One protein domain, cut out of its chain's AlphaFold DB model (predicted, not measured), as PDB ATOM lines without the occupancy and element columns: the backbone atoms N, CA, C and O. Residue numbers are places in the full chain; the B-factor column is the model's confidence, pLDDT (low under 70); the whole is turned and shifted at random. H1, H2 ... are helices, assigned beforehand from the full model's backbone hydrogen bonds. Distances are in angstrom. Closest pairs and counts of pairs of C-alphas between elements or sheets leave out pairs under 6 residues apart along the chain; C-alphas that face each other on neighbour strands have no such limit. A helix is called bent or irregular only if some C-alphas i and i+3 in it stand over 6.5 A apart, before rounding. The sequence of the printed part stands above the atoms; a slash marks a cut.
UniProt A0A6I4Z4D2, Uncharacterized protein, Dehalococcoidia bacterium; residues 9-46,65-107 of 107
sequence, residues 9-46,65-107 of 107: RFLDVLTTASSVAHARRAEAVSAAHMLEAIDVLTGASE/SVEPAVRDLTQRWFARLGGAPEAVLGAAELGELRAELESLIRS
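What this domain is: This is residues 9 to 46 and 65 to 107 of the 107 residues of an uncharacterized protein of Dehalococcoidia bacterium (UniProt A0A6I4Z4D2). Three helices, H1, H3 and H4, stand around a triangle with their long axes roughly along the domain's longest direction, and the shorter H2 passes between H1 and H4, crossing H1 steeply, with its first residues near the start of H3. The links at residues 24 to 30 and 81 to 90 lie at opposite ends of the longest direction, and the printed stretch after H2 leads away from H3 to a cut. The printed part has 81 residues with four named helices, in the order H1, H2, H3, H4, and no named strand; its class is all helix, with 54 residues in the helices. It is compact, with a radius of gyration of the C-alphas of 11.8 A, and rounded in outline, with spans of 32 by 28 by 23 A.

Where its parts are: Start just after the first printed residue, Arg 9, and find C-alpha 10 at (253.638, 235.098, 207.846); here H1 begins, and it runs through residues 10 to 23, 20.1 A from first to last C-alpha. After residues 24 to 30 you reach H2, residues 31 to 41, with C-alpha 31 at (241.641, 228.886, 212.762); it is 15.5 A long. Residues 42 to 46 follow, and the numbering then jumps to 65. Next look at H3, residues 68 to 80, 18.4 A long. Past residues 81 to 90 comes H4, residues 91 to 106, the longest helix, at 16 residues and 22.6 A; it ends with C-alpha 106 at (234.163, 223.238, 208.316). No helix is bent or irregular.

How they stand to each other: Begin with H1 and H2, which touch with 19 pairs of C-alphas within 8 A. Their closest C-alphas, those of Ala 17 and Met 34, are 4.8 A apart. They run opposite ways at a steep tilt of 69 degrees, only just short of about perpendicular. From H2 look on to H4, which touches it with residues 98 to 105 alone; the closest C-alphas, those of Ala 31 and Leu 101, are 5.4 A apart. H2 and H4 run opposite ways at a shallow tilt of 30 degrees. H3 and H4 form a helical hairpin, two helices that follow each other and run opposite ways, at a shallow tilt of 20 degrees. They only just touch, with 3 pairs of C-alphas within 8 A, through residues 69 to 73 of H3 and residues 100 to 104 of H4. Their closest C-alphas, those of Ala 69 and Leu 104, are 7.2 A apart. H2 and H3 are close but not clearly touching; their closest C-alphas, those of Ala 31 and Val 70, are 6.0 A apart. H1 and H3 are near each other, with 6 pairs of C-alphas within 10 A, while H1 and H4 are apart. Compare residues 28 to 29 with residues 65 to 66, and you will find a short parallel pairing outside any named strand. In H1, H2 and H3 every O i to N i+4 pair is within hydrogen-bond range, and in H4 11 of 12 are.

The domain as a whole: The two C-alphas farthest apart are those of Arg 25 and Gly 82, at 32.3 A. The links from H1 to H2 and from H3 to H4 are short. The link from H2 to H3 runs across the cut, where residues 47 to 64 are not printed, and C-alphas 46 and 65 are 25.3 A apart. The printed part ends at Ser 107, the chain's last residue. The mean pLDDT of the printed part is 91.4; look at residues 45 to 46, beside the cut, for the two values under 70.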
ATOM      1  N   ARG A   9     253.551 239.532 206.070       92.94
ATOM      2  CA  ARG A   9     254.526 238.590 206.632       92.94
ATOM      3  C   ARG A   9     253.802 237.481 207.371       92.94
ATOM      4  O   ARG A   9     252.914 237.742 208.180       92.94
ATOM      5  N   PHE A  10     254.245 236.245 207.174       93.62
ATOM      6  CA  PHE A  10     253.638 235.098 207.846       93.62
ATOM      7  C   PHE A  10     253.672 235.240 209.377       93.62
ATOM      8  O   PHE A  10     252.690 234.950 210.058       93.62
ATOM      9  N   LEU A  11     254.766 235.773 209.928       92.38
ATOM     10  CA  LEU A  11     254.886 236.033 211.362       92.38
ATOM     11  C   LEU A  11     253.921 237.123 211.864       92.38
ATOM     12  O   LEU A  11     253.440 237.037 212.998       92.38
ATOM     13  N   ASP A  12     253.596 238.114 211.034       92.69
ATOM     14  CA  ASP A  12     252.632 239.159 211.395       92.69
ATOM     15  C   ASP A  12     251.231 238.550 211.540       92.69
ATOM     16  O   ASP A  12     250.523 238.879 212.492       92.69
ATOM     17  N   VAL A  13     250.869 237.572 210.700       94.06
ATOM     18  CA  VAL A  13     249.621 236.801 210.858       94.06
ATOM     19  C   VAL A  13     249.595 236.078 212.206       94.06
ATOM     20  O   VAL A  13     248.632 236.213 212.955       94.06
ATOM     21  N   LEU A  14     250.666 235.361 212.568       94.31
ATOM     22  CA  LEU A  14     250.732 234.588 213.820       94.31
ATOM     23  C   LEU A  14     250.651 235.471 215.074       94.31
ATOM     24  O   LEU A  14     249.949 235.158 216.044       94.31
ATOM     25  N   THR A  15     251.379 236.585 215.067       93.00
ATOM     26  CA  THR A  15     251.411 237.532 216.190       93.00
ATOM     27  C   THR A  15     250.096 238.305 216.319       93.00
ATOM     28  O   THR A  15     249.612 238.519 217.439       93.00
ATOM     29  N   THR A  16     249.470 238.652 215.193       93.50
ATOM     30  CA  THR A  16     248.144 239.282 215.156       93.50
ATOM     31  C   THR A  16     247.067 238.306 215.621       93.50
ATOM     32  O   THR A  16     246.289 238.661 216.500       93.50
ATOM     33  N   ALA A  17     247.085 237.047 215.176       94.31
ATOM     34  CA  ALA A  17     246.136 236.016 215.611       94.31
ATOM     35  C   ALA A  17     246.212 235.746 217.117       94.31
ATOM     36  O   ALA A  17     245.191 235.593 217.784       94.31
ATOM     37  N   SER A  18     247.422 235.764 217.679       92.12
ATOM     38  CA  SER A  18     247.624 235.677 219.130       92.12
ATOM     39  C   SER A  18     247.020 236.879 219.864       92.12
ATOM     40  O   SER A  18     246.450 236.737 220.945       92.12
ATOM     41  N   SER A  19     247.125 238.074 219.279       91.38
ATOM     42  CA  SER A  19     246.542 239.297 219.842       91.38
ATOM     43  C   SER A  19     245.014 239.294 219.747       91.38
ATOM     44  O   SER A  19     244.357 239.640 220.728       91.38
ATOM     45  N   VAL A  20     244.456 238.820 218.629       90.81
ATOM     46  CA  VAL A  20     243.018 238.589 218.439       90.81
ATOM     47  C   VAL A  20     242.500 237.594 219.476       90.81
ATOM     48  O   VAL A  20     241.596 237.922 220.238       90.81
ATOM     49  N   ALA A  21     243.114 236.414 219.591       90.31
ATOM     50  CA  ALA A  21     242.719 235.396 220.566       90.31
ATOM     51  C   ALA A  21     242.740 235.939 222.009       90.31
ATOM     52  O   ALA A  21     241.810 235.701 222.783       90.31
ATOM     53  N   HIS A  22     243.750 236.743 222.360       88.50
ATOM     54  CA  HIS A  22     243.797 237.437 223.648       88.50
ATOM     55  C   HIS A  22     242.652 238.437 223.834       88.50
ATOM     56  O   HIS A  22     242.032 238.446 224.898       88.50
ATOM     57  N   ALA A  23     242.362 239.269 222.831       87.56
ATOM     58  CA  ALA A  23     241.264 240.234 222.883       87.56
ATOM     59  C   ALA A  23     239.905 239.532 223.046       87.56
ATOM     60  O   ALA A  23     239.055 239.985 223.814       87.56
ATOM     61  N   ARG A  24     239.743 238.363 222.412       88.31
ATOM     62  CA  ARG A  24     238.576 237.478 222.548       88.31
ATOM     63  C   ARG A  24     238.556 236.673 223.857       88.31
ATOM     64  O   ARG A  24     237.594 235.951 224.098       88.31
ATOM     65  N   ARG A  25     239.578 236.806 224.718       88.75
ATOM     66  CA  ARG A  25     239.770 236.019 225.955       88.75
ATOM     67  C   ARG A  25     239.708 234.504 225.719       88.75
ATOM     68  O   ARG A  25     239.234 233.764 226.579       88.75
ATOM     69  N   ALA A  26     240.167 234.051 224.556       88.94
ATOM     70  CA  ALA A  26     240.234 232.636 224.229       88.94
ATOM     71  C   ALA A  26     241.335 231.934 225.041       88.94
ATOM     72  O   ALA A  26     242.309 232.559 225.450       88.94
ATOM     73  N   GLU A  27     241.201 230.623 225.243       89.62
ATOM     74  CA  GLU A  27     242.237 229.783 225.871       89.62
ATOM     75  C   GLU A  27     243.271 229.266 224.850       89.62
ATOM     76  O   GLU A  27     244.381 228.850 225.208       89.62
ATOM     77  N   ALA A  28     242.907 229.303 223.563       93.19
ATOM     78  CA  ALA A  28     243.719 228.831 222.454       93.19
ATOM     79  C   ALA A  28     243.593 229.726 221.213       93.19
ATOM     80  O   ALA A  28     242.530 230.285 220.928       93.19
ATOM     81  N   VAL A  29     244.671 229.816 220.433       95.00
ATOM     82  CA  VAL A  29     244.627 230.335 219.061       95.00
ATOM     83  C   VAL A  29     243.989 229.276 218.160       95.00
ATOM     84  O   VAL A  29     244.439 228.128 218.142       95.00
ATOM     85  N   SER A  30     242.961 229.685 217.417       96.88
ATOM     86  CA  SER A  30     242.139 228.840 216.551       96.88
ATOM     87  C   SER A  30     242.223 229.309 215.102       96.88
ATOM     88  O   SER A  30     242.746 230.393 214.818       96.88
ATOM     89  N   ALA A  31     241.682 228.516 214.175       97.19
ATOM     90  CA  ALA A  31     241.641 228.886 212.762       97.19
ATOM     91  C   ALA A  31     240.840 230.181 212.521       97.19
ATOM     92  O   ALA A  31     241.220 230.990 211.676       97.19
ATOM     93  N   ALA A  32     239.792 230.427 213.314       96.94
ATOM     94  CA  ALA A  32     239.003 231.656 213.235       96.94
ATOM     95  C   ALA A  32     239.831 232.900 213.603       96.94
ATOM     96  O   ALA A  32     239.788 233.898 212.890       96.94
ATOM     97  N   HIS A  33     240.652 232.821 214.657       96.44
ATOM     98  CA  HIS A  33     241.534 233.925 215.057       96.44
ATOM     99  C   HIS A  33     242.614 234.225 214.006       96.44
ATOM    100  O   HIS A  33     243.009 235.375 213.831       96.44
ATOM    101  N   MET A  34     243.091 233.195 213.301       96.69
ATOM    102  CA  MET A  34     244.033 233.348 212.190       96.69
ATOM    103  C   MET A  34     243.389 234.051 210.990       96.69
ATOM    104  O   MET A  34     244.010 234.936 210.414       96.69
ATOM    105  N   LEU A  35     242.151 233.698 210.629       96.19
ATOM    106  CA  LEU A  35     241.421 234.366 209.546       96.19
ATOM    107  C   LEU A  35     241.163 235.842 209.868       96.19
ATOM    108  O   LEU A  35     241.487 236.700 209.052       96.19
ATOM    109  N   GLU A  36     240.699 236.136 211.086       94.88
ATOM    110  CA  GLU A  36     240.491 237.513 211.554       94.88
ATOM    111  C   GLU A  36     241.800 238.319 211.528       94.88
ATOM    112  O   GLU A  36     241.819 239.479 211.128       94.88
ATOM    113  N   ALA A  37     242.932 237.701 211.879       94.00
ATOM    114  CA  ALA A  37     244.234 238.349 211.773       94.00
ATOM    115  C   ALA A  37     244.618 238.703 210.332       94.00
ATOM    116  O   ALA A  37     245.181 239.774 210.101       94.00
ATOM    117  N   ILE A  38     244.315 237.833 209.364       93.69
ATOM    118  CA  ILE A  38     244.549 238.145 207.951       93.69
ATOM    119  C   ILE A  38     243.630 239.295 207.522       93.69
ATOM    120  O   ILE A  38     244.109 240.216 206.867       93.69
ATOM    121  N   ASP A  39     242.358 239.301 207.928       92.00
ATOM    122  CA  ASP A  39     241.421 240.395 207.621       92.00
ATOM    123  C   ASP A  39     241.899 241.745 208.174       92.00
ATOM    124  O   ASP A  39     241.843 242.752 207.470       92.00
ATOM    125  N   VAL A  40     242.449 241.765 209.392       89.75
ATOM    126  CA  VAL A  40     243.041 242.972 209.994       89.75
ATOM    127  C   VAL A  40     244.271 243.445 209.210       89.75
ATOM    128  O   VAL A  40     244.404 244.633 208.926       89.75
ATOM    129  N   LEU A  41     245.179 242.536 208.841       90.19
ATOM    130  CA  LEU A  41     246.431 242.885 208.152       90.19
ATOM    131  C   LEU A  41     246.221 243.307 206.693       90.19
ATOM    132  O   LEU A  41     247.005 244.092 206.166       90.19
ATOM    133  N   THR A  42     245.161 242.804 206.067       89.31
ATOM    134  CA  THR A  42     244.713 243.177 204.715       89.31
ATOM    135  C   THR A  42     243.755 244.374 204.726       89.31
ATOM    136  O   THR A  42     243.176 244.733 203.714       89.31
ATOM    137  N   GLY A  43     243.497 244.991 205.885       82.94
ATOM    138  CA  GLY A  43     242.539 246.099 205.981       82.94
ATOM    139  C   GLY A  43     241.112 245.746 205.529       82.94
ATOM    140  O   GLY A  43     240.289 246.643 205.351       82.94
ATOM    141  N   ALA A  44     240.801 244.456 205.359       70.69
ATOM    142  CA  ALA A  44     239.479 243.954 205.005       70.69
ATOM    143  C   ALA A  44     238.500 244.060 206.184       70.69
ATOM    144  O   ALA A  44     237.285 243.965 206.005       70.69
ATOM    145  N   SER A  45     239.009 244.258 207.401       61.19
ATOM    146  CA  SER A  45     238.218 244.584 208.585       61.19
ATOM    147  C   SER A  45     238.978 245.545 209.493       61.19
ATOM    148  O   SER A  45     240.154 245.336 209.793       61.19
ATOM    149  N   GLU A  46     238.296 246.589 209.963       57.06
ATOM    150  CA  GLU A  46     238.771 247.340 211.122       57.06
ATOM    151  C   GLU A  46     238.595 246.459 212.371       57.06
ATOM    152  O   GLU A  46     237.591 245.747 212.476       57.06
ATOM    153  N   SER A  65     247.432 228.558 224.476       89.19
ATOM    154  CA  SER A  65     247.656 227.338 223.724       89.19
ATOM    155  C   SER A  65     247.372 227.592 222.235       89.19
ATOM    156  O   SER A  65     246.833 228.625 221.838       89.19
ATOM    157  N   VAL A  66     247.774 226.665 221.377       92.06
ATOM    158  CA  VAL A  66     247.433 226.699 219.949       92.06
ATOM    159  C   VAL A  66     246.735 225.394 219.650       92.06
ATOM    160  O   VAL A  66     247.280 224.337 220.004       92.06
ATOM    161  N   GLU A  67     245.563 225.473 219.021       96.19
ATOM    162  CA  GLU A  67     244.817 224.294 218.592       96.19
ATOM    163  C   GLU A  67     245.723 223.366 217.767       96.19
ATOM    164  O   GLU A  67     246.472 223.852 216.911       96.19
ATOM    165  N   PRO A  68     245.686 222.039 217.989       95.62
ATOM    166  CA  PRO A  68     246.583 221.108 217.305       95.62
ATOM    167  C   PRO A  68     246.558 221.247 215.777       95.62
ATOM    168  O   PRO A  68     247.611 221.340 215.157       95.62
ATOM    169  N   ALA A  69     245.372 221.380 215.177       94.50
ATOM    170  CA  ALA A  69     245.234 221.533 213.729       94.50
ATOM    171  C   ALA A  69     245.873 222.832 213.197       94.50
ATOM    172  O   ALA A  69     246.519 222.827 212.148       94.50
ATOM    173  N   VAL A  70     245.747 223.936 213.942       95.75
ATOM    174  CA  VAL A  70     246.369 225.228 213.602       95.75
ATOM    175  C   VAL A  70     247.883 225.156 213.749       95.75
ATOM    176  O   VAL A  70     248.614 225.674 212.904       95.75
ATOM    177  N   ARG A  71     248.369 224.482 214.796       95.88
ATOM    178  CA  ARG A  71     249.800 224.232 215.005       95.88
ATOM    179  C   ARG A  71     250.387 223.446 213.838       95.88
ATOM    180  O   ARG A  71     251.402 223.867 213.288       95.88
ATOM    181  N   ASP A  72     249.733 222.360 213.439       96.69
ATOM    182  CA  ASP A  72     250.184 221.512 212.337       96.69
ATOM    183  C   ASP A  72     250.191 222.285 211.012       96.69
ATOM    184  O   ASP A  72     251.169 222.227 210.264       96.69
ATOM    185  N   LEU A  73     249.138 223.061 210.731       96.06
ATOM    186  CA  LEU A  73     249.075 223.933 209.557       96.06
ATOM    187  C   LEU A  73     250.220 224.956 209.551       96.06
ATOM    188  O   LEU A  73     250.931 225.088 208.556       96.06
ATOM    189  N   THR A  74     250.440 225.629 210.680       94.12
ATOM    190  CA  THR A  74     251.493 226.644 210.832       94.12
ATOM    191  C   THR A  74     252.878 226.049 210.594       94.12
ATOM    192  O   THR A  74     253.697 226.653 209.907       94.12
ATOM    193  N   GLN A  75     253.143 224.847 211.114       94.75
ATOM    194  CA  GLN A  75     254.413 224.153 210.903       94.75
ATOM    195  C   GLN A  75     254.630 223.782 209.432       94.75
ATOM    196  O   GLN A  75     255.734 223.975 208.918       94.75
ATOM    197  N   ARG A  76     253.589 223.303 208.733       95.88
ATOM    198  CA  ARG A  76     253.670 223.013 207.290       95.88
ATOM    199  C   ARG A  76     253.974 224.268 206.480       95.88
ATOM    200  O   ARG A  76     254.847 224.230 205.616       95.88
ATOM    201  N   TRP A  77     253.300 225.374 206.784       95.62
ATOM    202  CA  TRP A  77     253.535 226.656 206.123       95.62
ATOM    203  C   TRP A  77     254.930 227.202 206.410       95.62
ATOM    204  O   TRP A  77     255.642 227.571 205.481       95.62
ATOM    205  N   PHE A  78     255.384 227.154 207.663       92.75
ATOM    206  CA  PHE A  78     256.742 227.558 208.015       92.75
ATOM    207  C   PHE A  78     257.798 226.747 207.250       92.75
ATOM    208  O   PHE A  78     258.738 227.319 206.704       92.75
ATOM    209  N   ALA A  79     257.614 225.427 207.134       94.25
ATOM    210  CA  ALA A  79     258.495 224.571 206.342       94.25
ATOM    211  C   ALA A  79     258.441 224.898 204.838       94.25
ATOM    212  O   ALA A  79     259.486 224.977 204.193       94.25
ATOM    213  N   ARG A  80     257.243 225.134 204.283       94.19
ATOM    214  CA  ARG A  80     257.045 225.526 202.875       94.19
ATOM    215  C   ARG A  80     257.756 226.837 202.537       94.19
ATOM    216  O   ARG A  80     258.308 226.962 201.450       94.19
ATOM    217  N   LEU A  81     257.784 227.778 203.476       92.19
ATOM    218  CA  LEU A  81     258.458 229.073 203.347       92.19
ATOM    219  C   LEU A  81     259.974 229.002 203.618       92.19
ATOM    220  O   LEU A  81     260.632 230.034 203.737       92.19
ATOM    221  N   GLY A  82     260.545 227.800 203.754       90.94
ATOM    222  CA  GLY A  82     261.973 227.603 204.015       90.94
ATOM    223  C   GLY A  82     262.405 227.937 205.447       90.94
ATOM    224  O   GLY A  82     263.598 228.072 205.706       90.94
ATOM    225  N   GLY A  83     261.458 228.076 206.377       85.50
ATOM    226  CA  GLY A  83     261.724 228.432 207.770       85.50
ATOM    227  C   GLY A  83     262.156 229.885 207.982       85.50
ATOM    228  O   GLY A  83     262.744 230.196 209.017       85.50
ATOM    229  N   ALA A  84     261.895 230.770 207.017       83.94
ATOM    230  CA  ALA A  84     262.251 232.180 207.112       83.94
ATOM    231  C   ALA A  84     261.177 232.967 207.894       83.94
ATOM    232  O   ALA A  84     260.026 233.026 207.453       83.94
ATOM    233  N   PRO A  85     261.507 233.596 209.040       75.44
ATOM    234  CA  PRO A  85     260.541 234.391 209.804       75.44
ATOM    235  C   PRO A  85     260.114 235.673 209.070       75.44
ATOM    236  O   PRO A  85     259.010 236.170 209.280       75.44
ATOM    237  N   GLU A  86     260.962 236.183 208.179       85.44
ATOM    238  CA  GLU A  86     260.692 237.310 207.283       85.44
ATOM    239  C   GLU A  86     259.918 236.936 206.009       85.44
ATOM    240  O   GLU A  86     259.709 237.805 205.160       85.44
ATOM    241  N   ALA A  87     259.488 235.678 205.857       90.00
ATOM    242  CA  ALA A  87     258.737 235.242 204.686       90.00
ATOM    243  C   ALA A  87     257.452 236.062 204.503       90.00
ATOM    244  O   ALA A  87     256.626 236.196 205.414       90.00
ATOM    245  N   VAL A  88     257.298 236.597 203.294       92.38
ATOM    246  CA  VAL A  88     256.153 237.404 202.879       92.38
ATOM    247  C   VAL A  88     255.227 236.538 202.035       92.38
ATOM    248  O   VAL A  88     255.681 235.858 201.118       92.38
ATOM    249  N   LEU A  89     253.939 236.563 202.361       92.25
ATOM    250  CA  LEU A  89     252.879 235.917 201.604       92.25
ATOM    251  C   LEU A  89     252.325 236.913 200.588       92.25
ATOM    252  O   LEU A  89     251.896 238.000 200.981       92.25
ATOM    253  N   GLY A  90     252.347 236.547 199.307       91.56
ATOM    254  CA  GLY A  90     251.641 237.278 198.262       91.56
ATOM    255  C   GLY A  90     250.156 236.920 198.237       91.56
ATOM    256  O   GLY A  90     249.670 236.121 199.043       91.56
ATOM    257  N   ALA A  91     249.421 237.491 197.283       90.06
ATOM    258  CA  ALA A  91     247.977 237.285 197.177       90.06
ATOM    259  C   ALA A  91     247.598 235.804 196.978       90.06
ATOM    260  O   ALA A  91     246.617 235.329 197.555       90.06
ATOM    261  N   ALA A  92     248.390 235.060 196.197       91.56
ATOM    262  CA  ALA A  92     248.165 233.636 195.961       91.56
ATOM    263  C   ALA A  92     248.373 232.813 197.239       91.56
ATOM    264  O   ALA A  92     247.490 232.048 197.631       91.56
ATOM    265  N   GLU A  93     249.497 233.008 197.933       94.44
ATOM    266  CA  GLU A  93     249.781 232.301 199.179       94.44
ATOM    267  C   GLU A  93     248.783 232.652 200.288       94.44
ATOM    268  O   GLU A  93     248.348 231.768 201.025       94.44
ATOM    269  N   LEU A  94     248.376 233.919 200.398       93.25
ATOM    270  CA  LEU A  94     247.329 234.325 201.336       93.25
ATOM    271  C   LEU A  94     245.994 233.647 201.028       93.25
ATOM    272  O   LEU A  94     245.320 233.191 201.952       93.25
ATOM    273  N   GLY A  95     245.619 233.546 199.750       94.56
ATOM    274  CA  GLY A  95     244.418 232.829 199.324       94.56
ATOM    275  C   GLY A  95     244.459 231.344 199.692       94.56
ATOM    276  O   GLY A  95     243.486 230.813 200.227       94.56
ATOM    277  N   GLU A  96     245.599 230.683 199.473       96.44
ATOM    278  CA  GLU A  96     245.803 229.282 199.861       96.44
ATOM    279  C   GLU A  96     245.724 229.090 201.382       96.44
ATOM    280  O   GLU A  96     245.000 228.210 201.854       96.44
ATOM    281  N   LEU A  97     246.409 229.939 202.156       96.06
ATOM    282  CA  LEU A  97     246.389 229.873 203.618       96.06
ATOM    283  C   LEU A  97     244.969 230.073 204.165       96.06
ATOM    284  O   LEU A  97     244.540 229.318 205.039       96.06
ATOM    285  N   ARG A  98     244.218 231.050 203.631       96.31
ATOM    286  CA  ARG A  98     242.808 231.275 203.988       96.31
ATOM    287  C   ARG A  98     241.958 230.037 203.707       96.31
ATOM    288  O   ARG A  98     241.231 229.593 204.590       96.31
ATOM    289  N   ALA A  99     242.086 229.440 202.523       97.44
ATOM    290  CA  ALA A  99     241.319 228.252 202.152       97.44
ATOM    291  C   ALA A  99     241.615 227.048 203.066       97.44
ATOM    292  O   ALA A  99     240.687 226.343 203.478       97.44
ATOM    293  N   GLU A 100     242.886 226.822 203.423       97.75
ATOM    294  CA  GLU A 100     243.262 225.784 204.387       97.75
ATOM    295  C   GLU A 100     242.680 226.070 205.780       97.75
ATOM    296  O   GLU A 100     242.098 225.170 206.387       97.75
ATOM    297  N   LEU A 101     242.757 227.310 206.275       97.50
ATOM    298  CA  LEU A 101     242.180 227.705 207.568       97.50
ATOM    299  C   LEU A 101     240.657 227.526 207.609       97.50
ATOM    300  O   LEU A 101     240.128 226.964 208.566       97.50
ATOM    301  N   GLU A 102     239.942 227.941 206.564       97.06
ATOM    302  CA  GLU A 102     238.495 227.730 206.460       97.06
ATOM    303  C   GLU A 102     238.121 226.246 206.453       97.06
ATOM    304  O   GLU A 102     237.079 225.860 206.989       97.06
ATOM    305  N   SER A 103     238.956 225.397 205.845       97.06
ATOM    306  CA  SER A 103     238.719 223.954 205.838       97.06
ATOM    307  C   SER A 103     238.744 223.356 207.248       97.06
ATOM    308  O   SER A 103     237.938 222.469 207.518       97.06
ATOM    309  N   LEU A 104     239.569 223.900 208.153       95.88
ATOM    310  CA  LEU A 104     239.639 223.478 209.559       95.88
ATOM    311  C   LEU A 104     238.396 223.870 210.371       95.88
ATOM    312  O   LEU A 104     238.122 223.257 211.394       95.88
ATOM    313  N   ILE A 105     237.659 224.900 209.948       94.06
ATOM    314  CA  ILE A 105     236.424 225.338 210.625       94.06
ATOM    315  C   ILE A 105     235.226 224.495 210.172       94.06
ATOM    316  O   ILE A 105     234.274 224.301 210.922       94.06
ATOM    317  N   ARG A 106     235.251 224.024 208.919       89.19
ATOM    318  CA  ARG A 106     234.163 223.238 208.316       89.19
ATOM    319  C   ARG A 106     234.234 221.739 208.631       89.19
ATOM    320  O   ARG A 106     233.277 221.033 208.315       89.19
ATOM    321  N   SER A 107     235.353 221.263 209.175       72.31
ATOM    322  CA  SER A 107     235.586 219.873 209.591       72.31
ATOM    323  C   SER A 107     235.099 219.609 211.008       72.31
ATOM    324  O   SER A 107     234.467 218.551 211.214       72.31
TER     325      SER A 107